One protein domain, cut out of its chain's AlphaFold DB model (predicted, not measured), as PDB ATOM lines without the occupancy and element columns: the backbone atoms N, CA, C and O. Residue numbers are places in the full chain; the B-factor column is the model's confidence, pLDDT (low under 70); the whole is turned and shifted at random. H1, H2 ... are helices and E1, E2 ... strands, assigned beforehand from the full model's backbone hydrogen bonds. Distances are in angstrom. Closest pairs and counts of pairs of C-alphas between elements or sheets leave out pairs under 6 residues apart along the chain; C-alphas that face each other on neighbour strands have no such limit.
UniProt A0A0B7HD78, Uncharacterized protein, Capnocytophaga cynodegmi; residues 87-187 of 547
ATOM      1  N   TYR A  87       1.576  73.315  32.610       94.88
ATOM      2  CA  TYR A  87       0.622  73.867  31.652       94.88
ATOM      3  C   TYR A  87      -0.573  72.932  31.421       94.88
ATOM      4  O   TYR A  87      -1.715  73.397  31.415       94.88
ATOM      5  N   GLN A  88      -0.339  71.626  31.276       93.88
ATOM      6  CA  GLN A  88      -1.409  70.636  31.134       93.88
ATOM      7  C   GLN A  88      -2.316  70.606  32.375       93.88
ATOM      8  O   GLN A  88      -3.538  70.653  32.237       93.88
ATOM      9  N   GLU A  89      -1.741  70.624  33.579       93.75
ATOM     10  CA  GLU A  89      -2.500  70.700  34.837       93.75
ATOM     11  C   GLU A  89      -3.333  71.992  34.928       93.75
ATOM     12  O   GLU A  89      -4.516  71.961  35.276       93.75
ATOM     13  N   TYR A  90      -2.762  73.137  34.536       96.12
ATOM     14  CA  TYR A  90      -3.505  74.396  34.438       96.12
ATOM     15  C   TYR A  90      -4.694  74.297  33.472       96.12
ATOM     16  O   TYR A  90      -5.778  74.789  33.794       96.12
ATOM     17  N   MET A  91      -4.512  73.666  32.307       94.19
ATOM     18  CA  MET A  91      -5.575  73.514  31.311       94.19
ATOM     19  C   MET A  91      -6.714  72.626  31.815       94.19
ATOM     20  O   MET A  91      -7.873  72.965  31.586       94.19
ATOM     21  N   VAL A  92      -6.418  71.562  32.571       95.06
ATOM     22  CA  VAL A  92      -7.453  70.750  33.237       95.06
ATOM     23  C   VAL A  92      -8.300  71.624  34.165       95.06
ATOM     24  O   VAL A  92      -9.521  71.669  34.031       95.06
ATOM     25  N   HIS A  93      -7.668  72.409  35.042       92.81
ATOM     26  CA  HIS A  93      -8.391  73.308  35.946       92.81
ATOM     27  C   HIS A  93      -9.150  74.428  35.226       92.81
ATOM     28  O   HIS A  93     -10.205  74.872  35.691       92.81
ATOM     29  N   TYR A  94      -8.608  74.925  34.115       94.44
ATOM     30  CA  TYR A  94      -9.267  75.923  33.284       94.44
ATOM     31  C   TYR A  94     -10.559  75.359  32.689       94.44
ATOM     32  O   TYR A  94     -11.613  75.973  32.863       94.44
ATOM     33  N   GLU A  95     -10.494  74.183  32.060       93.94
ATOM     34  CA  GLU A  95     -11.653  73.520  31.454       93.94
ATOM     35  C   GLU A  95     -12.690  73.111  32.505       93.94
ATOM     36  O   GLU A  95     -13.884  73.312  32.296       93.94
ATOM     37  N   GLU A  96     -12.270  72.646  33.684       93.00
ATOM     38  CA  GLU A  96     -13.184  72.386  34.803       93.00
ATOM     39  C   GLU A  96     -13.939  73.650  35.235       93.00
ATOM     40  O   GLU A  96     -15.163  73.630  35.398       93.00
ATOM     41  N   LYS A  97     -13.232  74.774  35.426       93.06
ATOM     42  CA  LYS A  97     -13.871  76.046  35.800       93.06
ATOM     43  C   LYS A  97     -14.773  76.576  34.693       93.06
ATOM     44  O   LYS A  97     -15.839  77.110  34.994       93.06
ATOM     45  N   LYS A  98     -14.350  76.442  33.438       93.88
ATOM     46  CA  LYS A  98     -15.113  76.883  32.273       93.88
ATOM     47  C   LYS A  98     -16.376  76.049  32.103       93.88
ATOM     48  O   LYS A  98     -17.451  76.618  31.994       93.88
ATOM     49  N   GLY A  99     -16.282  74.727  32.233       91.69
ATOM     50  CA  GLY A  99     -17.433  73.828  32.218       91.69
ATOM     51  C   GLY A  99     -18.455  74.155  33.309       91.69
ATOM     52  O   GLY A  99     -19.649  74.216  33.023       91.69
ATOM     53  N   LYS A 100     -18.003  74.450  34.541       91.19
ATOM     54  CA  LYS A 100     -18.891  74.932  35.619       91.19
ATOM     55  C   LYS A 100     -19.562  76.259  35.252       91.19
ATOM     56  O   LYS A 100     -20.767  76.403  35.427       91.19
ATOM     57  N   TYR A 101     -18.793  77.219  34.738       92.31
ATOM     58  CA  TYR A 101     -19.308  78.523  34.316       92.31
ATOM     59  C   TYR A 101     -20.358  78.403  33.203       92.31
ATOM     60  O   TYR A 101     -21.446  78.965  33.323       92.31
ATOM     61  N   ASP A 102     -20.066  77.624  32.163       91.75
ATOM     62  CA  ASP A 102     -20.958  77.400  31.026       91.75
ATOM     63  C   ASP A 102     -22.230  76.656  31.457       91.75
ATOM     64  O   ASP A 102     -23.326  76.986  31.006       91.75
ATOM     65  N   GLU A 103     -22.120  75.685  32.372       92.81
ATOM     66  CA  GLU A 103     -23.277  75.002  32.959       92.81
ATOM     67  C   GLU A 103     -24.175  75.973  33.740       92.81
ATOM     68  O   GLU A 103     -25.390  75.952  33.553       92.81
ATOM     69  N   ILE A 104     -23.595  76.870  34.545       91.88
ATOM     70  CA  ILE A 104     -24.343  77.920  35.247       91.88
ATOM     71  C   ILE A 104     -25.026  78.865  34.247       91.88
ATOM     72  O   ILE A 104     -26.201  79.191  34.414       91.88
ATOM     73  N   LYS A 105     -24.335  79.269  33.173       92.50
ATOM     74  CA  LYS A 105     -24.902  80.147  32.135       92.50
ATOM     75  C   LYS A 105     -26.104  79.535  31.408       92.50
ATOM     76  O   LYS A 105     -26.959  80.288  30.939       92.50
ATOM     77  N   LYS A 106     -26.252  78.202  31.383       91.62
ATOM     78  CA  LYS A 106     -27.461  77.542  30.846       91.62
ATOM     79  C   LYS A 106     -28.732  77.919  31.603       91.62
ATOM     80  O   LYS A 106     -29.800  77.862  31.003       91.62
ATOM     81  N   ILE A 107     -28.648  78.334  32.872       91.69
ATOM     82  CA  ILE A 107     -29.819  78.790  33.636       91.69
ATOM     83  C   ILE A 107     -30.513  79.952  32.920       91.69
ATOM     84  O   ILE A 107     -31.731  79.911  32.766       91.69
ATOM     85  N   SER A 108     -29.766  80.950  32.431       89.50
ATOM     86  CA  SER A 108     -30.363  82.088  31.713       89.50
ATOM     87  C   SER A 108     -31.108  81.636  30.451       89.50
ATOM     88  O   SER A 108     -32.232  82.076  30.225       89.50
ATOM     89  N   LEU A 109     -30.533  80.699  29.685       89.12
ATOM     90  CA  LEU A 109     -31.160  80.122  28.488       89.12
ATOM     91  C   LEU A 109     -32.433  79.337  28.830       89.12
ATOM     92  O   LEU A 109     -33.469  79.533  28.203       89.12
ATOM     93  N   ILE A 110     -32.380  78.495  29.867       90.19
ATOM     94  CA  ILE A 110     -33.529  77.705  30.327       90.19
ATOM     95  C   ILE A 110     -34.668  78.620  30.797       90.19
ATOM     96  O   ILE A 110     -35.840  78.349  30.538       90.19
ATOM     97  N   ILE A 111     -34.337  79.715  31.486       88.75
ATOM     98  CA  ILE A 111     -35.320  80.715  31.915       88.75
ATOM     99  C   ILE A 111     -35.953  81.404  30.701       88.75
ATOM    100  O   ILE A 111     -37.171  81.577  30.678       88.75
ATOM    101  N   ASP A 112     -35.167  81.754  29.684       86.81
ATOM    102  CA  ASP A 112     -35.684  82.366  28.457       86.81
ATOM    103  C   ASP A 112     -36.602  81.415  27.679       86.81
ATOM    104  O   ASP A 112     -37.688  81.812  27.250       86.81
ATOM    105  N   GLU A 113     -36.234  80.138  27.562       86.69
ATOM    106  CA  GLU A 113     -37.105  79.105  26.993       86.69
ATOM    107  C   GLU A 113     -38.407  78.956  27.791       86.69
ATOM    108  O   GLU A 113     -39.494  78.926  27.208       86.69
ATOM    109  N   TYR A 114     -38.322  78.930  29.126       85.06
ATOM    110  CA  TYR A 114     -39.484  78.846  30.010       85.06
ATOM    111  C   TYR A 114     -40.453  80.023  29.817       85.06
ATOM    112  O   TYR A 114     -41.672  79.819  29.768       85.06
ATOM    113  N   LEU A 115     -39.935  81.253  29.718       81.44
ATOM    114  CA  LEU A 115     -40.746  82.464  29.550       81.44
ATOM    115  C   LEU A 115     -41.460  82.506  28.190       81.44
ATOM    116  O   LEU A 115     -42.544  83.081  28.096       81.44
ATOM    117  N   ASN A 116     -40.906  81.841  27.173       81.69
ATOM    118  CA  ASN A 116     -41.460  81.774  25.819       81.69
ATOM    119  C   ASN A 116     -42.470  80.624  25.600       81.69
ATOM    120  O   ASN A 116     -43.021  80.484  24.506       81.69
ATOM    121  N   LEU A 117     -42.765  79.803  26.619       77.81
ATOM    122  CA  LEU A 117     -43.750  78.720  26.511       77.81
ATOM    123  C   LEU A 117     -45.190  79.244  26.346       77.81
ATOM    124  O   LEU A 117     -45.730  79.942  27.212       77.81
ATOM    125  N   SER A 118     -45.857  78.820  25.267       61.62
ATOM    126  CA  SER A 118     -47.247  79.185  24.956       61.62
ATOM    127  C   SER A 118     -48.276  78.574  25.926       61.62
ATOM    128  O   SER A 118     -48.004  77.660  26.709       61.62
ATOM    129  N   SER A 119     -49.509  79.090  25.902       58.19
ATOM    130  CA  SER A 119     -50.539  78.810  26.908       58.19
ATOM    131  C   SER A 119     -51.086  77.375  26.959       58.19
ATOM    132  O   SER A 119     -51.817  77.082  27.905       58.19
ATOM    133  N   LYS A 120     -50.722  76.489  26.022       58.97
ATOM    134  CA  LYS A 120     -51.218  75.100  25.942       58.97
ATOM    135  C   LYS A 120     -50.286  74.027  26.539       58.97
ATOM    136  O   LYS A 120     -50.775  72.964  26.894       58.97
ATOM    137  N   ASP A 121     -49.006  74.313  26.780       60.75
ATOM    138  CA  ASP A 121     -47.994  73.303  27.182       60.75
ATOM    139  C   ASP A 121     -47.756  73.205  28.712       60.75
ATOM    140  O   ASP A 121     -46.669  72.907  29.210       60.75
ATOM    141  N   LYS A 122     -48.765  73.554  29.512       62.00
ATOM    142  CA  LYS A 122     -48.517  74.503  30.607       62.00
ATOM    143  C   LYS A 122     -48.055  73.983  31.978       62.00
ATOM    144  O   LYS A 122     -47.737  74.843  32.794       62.00
ATOM    145  N   ARG A 123     -47.992  72.679  32.284       66.00
ATOM    146  CA  ARG A 123     -47.615  72.229  33.653       66.00
ATOM    147  C   ARG A 123     -46.359  71.362  33.719       66.00
ATOM    148  O   ARG A 123     -45.387  71.795  34.326       66.00
ATOM    149  N   ASN A 124     -46.332  70.217  33.040       71.88
ATOM    150  CA  ASN A 124     -45.226  69.257  33.178       71.88
ATOM    151  C   ASN A 124     -43.889  69.800  32.636       71.88
ATOM    152  O   ASN A 124     -42.873  69.697  33.312       71.88
ATOM    153  N   LYS A 125     -43.889  70.472  31.472       77.88
ATOM    154  CA  LYS A 125     -42.673  71.110  30.922       77.88
ATOM    155  C   LYS A 125     -42.178  72.267  31.794       77.88
ATOM    156  O   LYS A 125     -40.980  72.466  31.954       77.88
ATOM    157  N   LYS A 126     -43.102  73.033  32.382       76.88
ATOM    158  CA  LYS A 126     -42.770  74.135  33.297       76.88
ATOM    159  C   LYS A 126     -42.098  73.626  34.563       76.88
ATOM    160  O   LYS A 126     -41.111  74.202  34.999       76.88
ATOM    161  N   GLU A 127     -42.620  72.542  35.116       82.75
ATOM    162  CA  GLU A 127     -42.024  71.855  36.256       82.75
ATOM    163  C   GLU A 127     -40.633  71.302  35.923       82.75
ATOM    164  O   GLU A 127     -39.695  71.535  36.679       82.75
ATOM    165  N   GLU A 128     -40.469  70.679  34.753       86.69
ATOM    166  CA  GLU A 128     -39.180  70.163  34.281       86.69
ATOM    167  C   GLU A 128     -38.111  71.260  34.164       86.69
ATOM    168  O   GLU A 128     -36.990  71.081  34.639       86.69
ATOM    169  N   TYR A 129     -38.444  72.419  33.589       88.38
ATOM    170  CA  TYR A 129     -37.504  73.537  33.485       88.38
ATOM    171  C   TYR A 129     -37.106  74.107  34.850       88.38
ATOM    172  O   TYR A 129     -35.927  74.361  35.086       88.38
ATOM    173  N   MET A 130     -38.058  74.273  35.773       88.31
ATOM    174  CA  MET A 130     -37.765  74.766  37.128       88.31
ATOM    175  C   MET A 130     -36.924  73.774  37.923       88.31
ATOM    176  O   MET A 130     -36.004  74.189  38.625       88.31
ATOM    177  N   LYS A 131     -37.191  72.475  37.759       88.62
ATOM    178  CA  LYS A 131     -36.378  71.410  38.339       88.62
ATOM    179  C   LYS A 131     -34.948  71.451  37.792       88.62
ATOM    180  O   LYS A 131     -34.023  71.468  38.589       88.62
ATOM    181  N   LYS A 132     -34.757  71.581  36.472       90.31
ATOM    182  CA  LYS A 132     -33.421  71.704  35.854       90.31
ATOM    183  C   LYS A 132     -32.652  72.935  36.336       90.31
ATOM    184  O   LYS A 132     -31.465  72.835  36.624       90.31
ATOM    185  N   VAL A 133     -33.309  74.095  36.443       91.69
ATOM    186  CA  VAL A 133     -32.657  75.305  36.980       91.69
ATOM    187  C   VAL A 133     -32.264  75.105  38.440       91.69
ATOM    188  O   VAL A 133     -31.141  75.441  38.805       91.69
ATOM    189  N   GLN A 134     -33.159  74.540  39.256       90.94
ATOM    190  CA  GLN A 134     -32.875  74.273  40.663       90.94
ATOM    191  C   GLN A 134     -31.739  73.255  40.826       90.94
ATOM    192  O   GLN A 134     -30.838  73.494  41.614       90.94
ATOM    193  N   GLU A 135     -31.720  72.182  40.033       92.00
ATOM    194  CA  GLU A 135     -30.647  71.181  40.039       92.00
ATOM    195  C   GLU A 135     -29.279  71.811  39.736       92.00
ATOM    196  O   GLU A 135     -28.305  71.525  40.433       92.00
ATOM    197  N   ILE A 136     -29.192  72.704  38.741       92.88
ATOM    198  CA  ILE A 136     -27.947  73.428  38.435       92.88
ATOM    199  C   ILE A 136     -27.589  74.386  39.584       92.88
ATOM    200  O   ILE A 136     -26.429  74.447  39.993       92.88
ATOM    201  N   ALA A 137     -28.566  75.119  40.120       90.56
ATOM    202  CA  ALA A 137     -28.352  76.065  41.213       90.56
ATOM    203  C   ALA A 137     -27.864  75.374  42.499       90.56
ATOM    204  O   ALA A 137     -26.917  75.851  43.124       90.56
ATOM    205  N   ASP A 138     -28.451  74.230  42.854       90.50
ATOM    206  CA  ASP A 138     -28.069  73.418  44.012       90.50
ATOM    207  C   ASP A 138     -26.677  72.816  43.818       90.50
ATOM    208  O   ASP A 138     -25.810  72.946  44.687       90.50
ATOM    209  N   LYS A 139     -26.423  72.230  42.639       93.62
ATOM    210  CA  LYS A 139     -25.119  71.656  42.272       93.62
ATOM    211  C   LYS A 139     -23.983  72.671  42.417       93.62
ATOM    212  O   LYS A 139     -22.889  72.303  42.842       93.62
ATOM    213  N   HIS A 140     -24.239  73.935  42.083       91.25
ATOM    214  CA  HIS A 140     -23.261  75.026  42.166       91.25
ATOM    215  C   HIS A 140     -23.429  75.919  43.402       91.25
ATOM    216  O   HIS A 140     -22.804  76.975  43.472       91.25
ATOM    217  N   SER A 141     -24.227  75.487  44.387       89.81
ATOM    218  CA  SER A 141     -24.398  76.154  45.688       89.81
ATOM    219  C   SER A 141     -24.749  77.641  45.573       89.81
ATOM    220  O   SER A 141     -24.088  78.502  46.160       89.81
ATOM    221  N   PHE A 142     -25.785  77.955  44.794       90.94
ATOM    222  CA  PHE A 142     -26.266  79.328  44.647       90.94
ATOM    223  C   PHE A 142     -26.573  79.963  46.012       90.94
ATOM    224  O   PHE A 142     -27.141  79.312  46.893       90.94
ATOM    225  N   PRO A 143     -26.220  81.243  46.210       87.12
ATOM    226  CA  PRO A 143     -26.448  81.906  47.479       87.12
ATOM    227  C   PRO A 143     -27.944  82.175  47.676       87.12
ATOM    228  O   PRO A 143     -28.652  82.529  46.737       87.12
ATOM    229  N   SER A 144     -28.416  82.107  48.920       84.81
ATOM    230  CA  SER A 144     -29.804  82.449  49.279       84.81
ATOM    231  C   SER A 144     -30.138  83.933  49.074       84.81
ATOM    232  O   SER A 144     -31.307  84.321  49.033       84.81
ATOM    233  N   GLN A 145     -29.117  84.779  48.926       89.06
ATOM    234  CA  GLN A 145     -29.250  86.192  48.603       89.06
ATOM    235  C   GLN A 145     -28.028  86.712  47.845       89.06
ATOM    236  O   GLN A 145     -26.901  86.287  48.097       89.06
ATOM    237  N   PHE A 146     -28.229  87.683  46.958       88.69
ATOM    238  CA  PHE A 146     -27.142  88.368  46.253       88.69
ATOM    239  C   PHE A 146     -27.393  89.872  46.201       88.69
ATOM    240  O   PHE A 146     -28.528  90.332  46.322       88.69
ATOM    241  N   LYS A 147     -26.327  90.658  46.041       87.62
ATOM    242  CA  LYS A 147     -26.413  92.119  45.968       87.62
ATOM    243  C   LYS A 147     -26.151  92.600  44.551       87.62
ATOM    244  O   LYS A 147     -25.207  92.149  43.916       87.62
ATOM    245  N   THR A 148     -26.941  93.562  44.091       83.69
ATOM    246  CA  THR A 148     -26.700  94.279  42.832       83.69
ATOM    247  C   THR A 148     -26.626  95.770  43.088       83.69
ATOM    248  O   THR A 148     -27.395  96.282  43.900       83.69
ATOM    249  N   MET A 149     -25.770  96.487  42.367       80.44
ATOM    250  CA  MET A 149     -25.736  97.944  42.453       80.44
ATOM    251  C   MET A 149     -26.983  98.541  41.788       80.44
ATOM    252  O   MET A 149     -27.364  98.130  40.692       80.44
ATOM    253  N   ASN A 150     -27.642  99.481  42.462       79.31
ATOM    254  CA  ASN A 150     -28.731 100.256  41.894       79.31
ATOM    255  C   ASN A 150     -28.132 101.273  40.910       79.31
ATOM    256  O   ASN A 150     -27.404 102.164  41.348       79.31
ATOM    257  N   PRO A 151     -28.440 101.190  39.607       74.25
ATOM    258  CA  PRO A 151     -27.883 102.114  38.625       74.25
ATOM    259  C   PRO A 151     -28.359 103.565  38.814       74.25
ATOM    260  O   PRO A 151     -27.687 104.477  38.352       74.25
ATOM    261  N   GLN A 152     -29.489 103.795  39.494       79.75
ATOM    262  CA  GLN A 152     -30.051 105.135  39.706       79.75
ATOM    263  C   GLN A 152     -29.509 105.826  40.960       79.75
ATOM    264  O   GLN A 152     -29.398 107.047  40.982       79.75
ATOM    265  N   THR A 153     -29.191 105.067  42.013       82.25
ATOM    266  CA  THR A 153     -28.779 105.636  43.309       82.25
ATOM    267  C   THR A 153     -27.346 105.290  43.709       82.25
ATOM    268  O   THR A 153     -26.863 105.799  44.715       82.25
ATOM    269  N   GLY A 154     -26.673 104.389  42.986       79.25
ATOM    270  CA  GLY A 154     -25.349 103.863  43.344       79.25
ATOM    271  C   GLY A 154     -25.332 102.959  44.587       79.25
ATOM    272  O   GLY A 154     -24.301 102.370  44.902       79.25
ATOM    273  N   GLY A 155     -26.456 102.813  45.297       84.25
ATOM    274  CA  GLY A 155     -26.570 101.971  46.489       84.25
ATOM    275  C   GLY A 155     -26.718 100.482  46.162       84.25
ATOM    276  O   GLY A 155     -27.213 100.112  45.102       84.25
ATOM    277  N   TRP A 156     -26.330  99.601  47.084       86.88
ATOM    278  CA  TRP A 156     -26.500  98.152  46.923       86.88
ATOM    279  C   TRP A 156     -27.928  97.707  47.266       86.88
ATOM    280  O   TRP A 156     -28.424  97.993  48.353       86.88
ATOM    281  N   ILE A 157     -28.563  96.952  46.370       84.69
ATOM    282  CA  ILE A 157     -29.852  96.283  46.593       84.69
ATOM    283  C   ILE A 157     -29.589  94.803  46.862       84.69
ATOM    284  O   ILE A 157     -28.952  94.142  46.043       84.69
ATOM    285  N   THR A 158     -30.107  94.279  47.973       87.44
ATOM    286  CA  THR A 158     -30.089  92.841  48.278       87.44
ATOM    287  C   THR A 158     -31.334  92.170  47.702       87.44
ATOM    288  O   THR A 158     -32.454  92.588  47.986       87.44
ATOM    289  N   HIS A 159     -31.138  91.109  46.927       85.88
ATOM    290  CA  HIS A 159     -32.189  90.254  46.378       85.88
ATOM    291  C   HIS A 159     -32.168  88.901  47.075       85.88
ATOM    292  O   HIS A 159     -31.092  88.347  47.302       85.88
ATOM    293  N   LEU A 160     -33.345  88.353  47.368       86.50
ATOM    294  CA  LEU A 160     -33.494  87.012  47.929       86.50
ATOM    295  C   LEU A 160     -33.726  86.003  46.798       86.50
ATOM    296  O   LEU A 160     -34.667  86.148  46.016       86.50
ATOM    297  N   LEU A 161     -32.886  84.971  46.726       87.75
ATOM    298  CA  LEU A 161     -33.037  83.844  45.809       87.75
ATOM    299  C   LEU A 161     -33.705  82.695  46.561       87.75
ATOM    300  O   LEU A 161     -33.064  81.925  47.269       87.75
ATOM    301  N   SER A 162     -35.026  82.602  46.428       84.94
ATOM    302  CA  SER A 162     -35.781  81.450  46.929       84.94
ATOM    303  C   SER A 162     -35.674  80.255  45.968       84.94
ATOM    304  O   SER A 162     -35.513  80.473  44.764       84.94
ATOM    305  N   PRO A 163     -35.804  79.003  46.447       86.38
ATOM    306  CA  PRO A 163     -35.850  77.833  45.574       86.38
ATOM    307  C   PRO A 163     -37.009  77.909  44.570       86.38
ATOM    308  O   PRO A 163     -38.140  78.247  44.935       86.38
ATOM    309  N   LEU A 164     -36.737  77.582  43.306       86.19
ATOM    310  CA  LEU A 164     -37.721  77.539  42.219       86.19
ATOM    311  C   LEU A 164     -38.559  76.254  42.238       86.19
ATOM    312  O   LEU A 164     -39.703  76.261  41.768       86.19
ATOM    313  N   TYR A 165     -38.011  75.174  42.795       84.25
ATOM    314  CA  TYR A 165     -38.670  73.880  42.944       84.25
ATOM    315  C   TYR A 165     -38.276  73.240  44.278       84.25
ATOM    316  O   TYR A 165     -37.098  73.030  44.543       84.25
ATOM    317  N   GLU A 166     -39.254  72.936  45.130       81.12
ATOM    318  CA  GLU A 166     -39.017  72.344  46.452       81.12
ATOM    319  C   GLU A 166     -40.240  71.517  46.875       81.12
ATOM    320  O   GLU A 166     -41.379  71.956  46.700       81.12
ATOM    321  N   ASN A 167     -40.027  70.324  47.442       79.88
ATOM    322  CA  ASN A 167     -41.095  69.459  47.974       79.88
ATOM    323  C   ASN A 167     -42.249  69.195  46.980       79.88
ATOM    324  O   ASN A 167     -43.425  69.263  47.344       79.88
ATOM    325  N   GLY A 168     -41.924  68.946  45.704       74.31
ATOM    326  CA  GLY A 168     -42.911  68.671  44.648       74.31
ATOM    327  C   GLY A 168     -43.732  69.887  44.202       74.31
ATOM    328  O   GLY A 168     -44.757  69.728  43.540       74.31
ATOM    329  N   LYS A 169     -43.334  71.107  44.590       77.38
ATOM    330  CA  LYS A 169     -44.041  72.349  44.250       77.38
ATOM    331  C   LYS A 169     -43.131  73.323  43.507       77.38
ATOM    332  O   LYS A 169     -42.043  73.663  43.968       77.38
ATOM    333  N   VAL A 170     -43.636  73.835  42.386       78.69
ATOM    334  CA  VAL A 170     -43.022  74.924  41.612       78.69
ATOM    335  C   VAL A 170     -43.350  76.271  42.262       78.69
ATOM    336  O   VAL A 170     -44.519  76.568  42.510       78.69
ATOM    337  N   ARG A 171     -42.332  77.107  42.497       71.56
ATOM    338  CA  ARG A 171     -42.457  78.465  43.069       71.56
ATOM    339  C   ARG A 171     -42.028  79.586  42.110       71.56
ATOM    340  O   ARG A 171     -41.941  80.741  42.517       71.56
ATOM    341  N   GLY A 172     -41.770  79.267  40.841       67.06
ATOM    342  CA  GLY A 172     -41.237  80.199  39.840       67.06
ATOM    343  C   GLY A 172     -42.195  81.325  39.431       67.06
ATOM    344  O   GLY A 172     -42.866  81.232  38.400       67.06
ATOM    345  N   SER A 173     -42.233  82.418  40.198       77.19
ATOM    346  CA  SER A 173     -42.797  83.689  39.730       77.19
ATOM    347  C   SER A 173     -41.885  84.324  38.672       77.19
ATOM    348  O   SER A 173     -40.667  84.138  38.689       77.19
ATOM    349  N   VAL A 174     -42.455  85.130  37.769       77.44
ATOM    350  CA  VAL A 174     -41.678  85.875  36.754       77.44
ATOM    351  C   VAL A 174     -40.611  86.761  37.412       77.44
ATOM    352  O   VAL A 174     -39.496  86.865  36.909       77.44
ATOM    353  N   SER A 175     -40.922  87.346  38.574       82.19
ATOM    354  CA  SER A 175     -39.974  88.153  39.347       82.19
ATOM    355  C   SER A 175     -38.786  87.337  39.857       82.19
ATOM    356  O   SER A 175     -37.649  87.766  39.684       82.19
ATOM    357  N   LEU A 176     -39.021  86.154  40.430       85.44
ATOM    358  CA  LEU A 176     -37.967  85.292  40.965       85.44
ATOM    359  C   LEU A 176     -37.074  84.733  39.848       85.44
ATOM    360  O   LEU A 176     -35.856  84.699  39.994       85.44
ATOM    361  N   LEU A 177     -37.650  84.385  38.697       87.06
ATOM    362  CA  LEU A 177     -36.881  83.992  37.512       87.06
ATOM    363  C   LEU A 177     -35.999  85.125  36.990       87.06
ATOM    364  O   LEU A 177     -34.834  84.903  36.662       87.06
ATOM    365  N   GLY A 178     -36.520  86.353  36.999       86.19
ATOM    366  CA  GLY A 178     -35.732  87.546  36.705       86.19
ATOM    367  C   GLY A 178     -34.542  87.727  37.655       86.19
ATOM    368  O   GLY A 178     -33.495  88.206  37.222       86.19
ATOM    369  N   LEU A 179     -34.661  87.310  38.923       88.44
ATOM    370  CA  LEU A 179     -33.559  87.349  39.891       88.44
ATOM    371  C   LEU A 179     -32.491  86.285  39.614       88.44
ATOM    372  O   LEU A 179     -31.311  86.626  39.629       88.44
ATOM    373  N   TYR A 180     -32.874  85.040  39.307       89.88
ATOM    374  CA  TYR A 180     -31.916  83.991  38.917       89.88
ATOM    375  C   TYR A 180     -31.143  84.377  37.656       89.88
ATOM    376  O   TYR A 180     -29.915  84.315  37.645       89.88
ATOM    377  N   LYS A 181     -31.854  84.842  36.622       89.25
ATOM    378  CA  LYS A 181     -31.234  85.321  35.382       89.25
ATOM    379  C   LYS A 181     -30.274  86.481  35.654       89.25
ATOM    380  O   LYS A 181     -29.126  86.438  35.234       89.25
ATOM    381  N   ARG A 182     -30.693  87.476  36.446       87.56
ATOM    382  CA  ARG A 182     -29.843  88.618  36.822       87.56
ATOM    383  C   ARG A 182     -28.579  88.195  37.571       87.56
ATOM    384  O   ARG A 182     -27.519  88.745  37.297       87.56
ATOM    385  N   TYR A 183     -28.687  87.253  38.507       90.00
ATOM    386  CA  TYR A 183     -27.529  86.734  39.232       90.00
ATOM    387  C   TYR A 183     -26.543  86.052  38.275       90.00
ATOM    388  O   TYR A 183     -25.359  86.375  38.278       90.00
ATOM    389  N   VAL A 184     -27.039  85.172  37.403       91.38
ATOM    390  CA  VAL A 184     -26.218  84.447  36.424       91.38
ATOM    391  C   VAL A 184     -25.577  85.381  35.403       91.38
ATOM    392  O   VAL A 184     -24.393  85.232  35.091       91.38
ATOM    393  N   ASP A 185     -26.313  86.364  34.894       87.06
ATOM    394  CA  ASP A 185     -25.820  87.309  33.891       87.06
ATOM    395  C   ASP A 185     -24.667  88.168  34.433       87.06
ATOM    396  O   ASP A 185     -23.746  88.486  33.685       87.06
ATOM    397  N   GLN A 186     -24.648  88.439  35.742       86.50
ATOM    398  CA  GLN A 186     -23.572  89.167  36.428       86.50
ATOM    399  C   GLN A 186     -22.323  88.327  36.720       86.50
ATOM    400  O   GLN A 186     -21.295  88.881  37.108       86.50
ATOM    401  N   LEU A 187     -22.379  87.002  36.560       89.25
ATOM    402  CA  LEU A 187     -21.199  86.164  36.739       89.25
ATOM    403  C   LEU A 187     -20.241  86.326  35.554       89.25
ATOM    404  O   LEU A 187     -20.584  86.051  34.396       89.25
TER     405      LEU A 187
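AT A GLANCE: This is residues 87 to 187 of the 547 residues of an uncharacterized protein of Capnocytophaga cynodegmi (UniProt A0A0B7HD78). What does the model look like? The strand hairpin E1 and E2 stands beside H3 at one side of a helical body, in which H2 and H3 both pack on the later part of H1. Residues 87 to 99 of H1 stick out as an arm. What is it made of? The printed part has 101 residues with three named helices and two named strands, in the order H1 H2 E1 E2 H3; the class is mostly helix, and the sheet, E1 - E2, is antiparallel. How compact is it? It is only just loose, close to compact, with a radius of gyration of the C-alphas of 15.6 A and spans of 52 by 37 by 25 A.

HOW THE PARTS SIT: How do the strands pair? E1, residues 145 to 149, and E2, residues 156 to 160, form an antiparallel hairpin; N 146 and O 159, 3.0 A apart, are within hydrogen-bond range. What comes next outward? The closest C-alphas of E1 and H3, residues 174 to 185, are those of Phe 146 and Tyr 183, 7.2 A apart. How do the helices meet? H1, residues 87 to 115, touches H3 with residues 104 to 111 alone, closest at C-alphas Ser 108 and Lys 181, 5.0 A, at a shallow tilt of 21 degrees, opposite ways. H1 and H2, residues 124 to 139, form a helical hairpin and touch, closest at C-alphas Ile 107 and Val 133, 5.6 A. Every O i to N i+4 pair is within hydrogen-bond range in H2 and H3, and 22 of 25 in H1.

IN THESE COORDINATES: Where does E1 begin? C-alpha 145 is at (-29.250, 86.192, 48.603). How long are the helices? H1 measures 42.3 A from C-alpha 87 at (0.622, 73.867, 31.652), H2 22.2 A, and H3 16.2 A.

THE WHOLE: Is it continuous? The printed part has no cut; the link E2 to H3, residues 161 to 173, is long. Where is confidence low? Residues 118 to 123 and 172 are under 70.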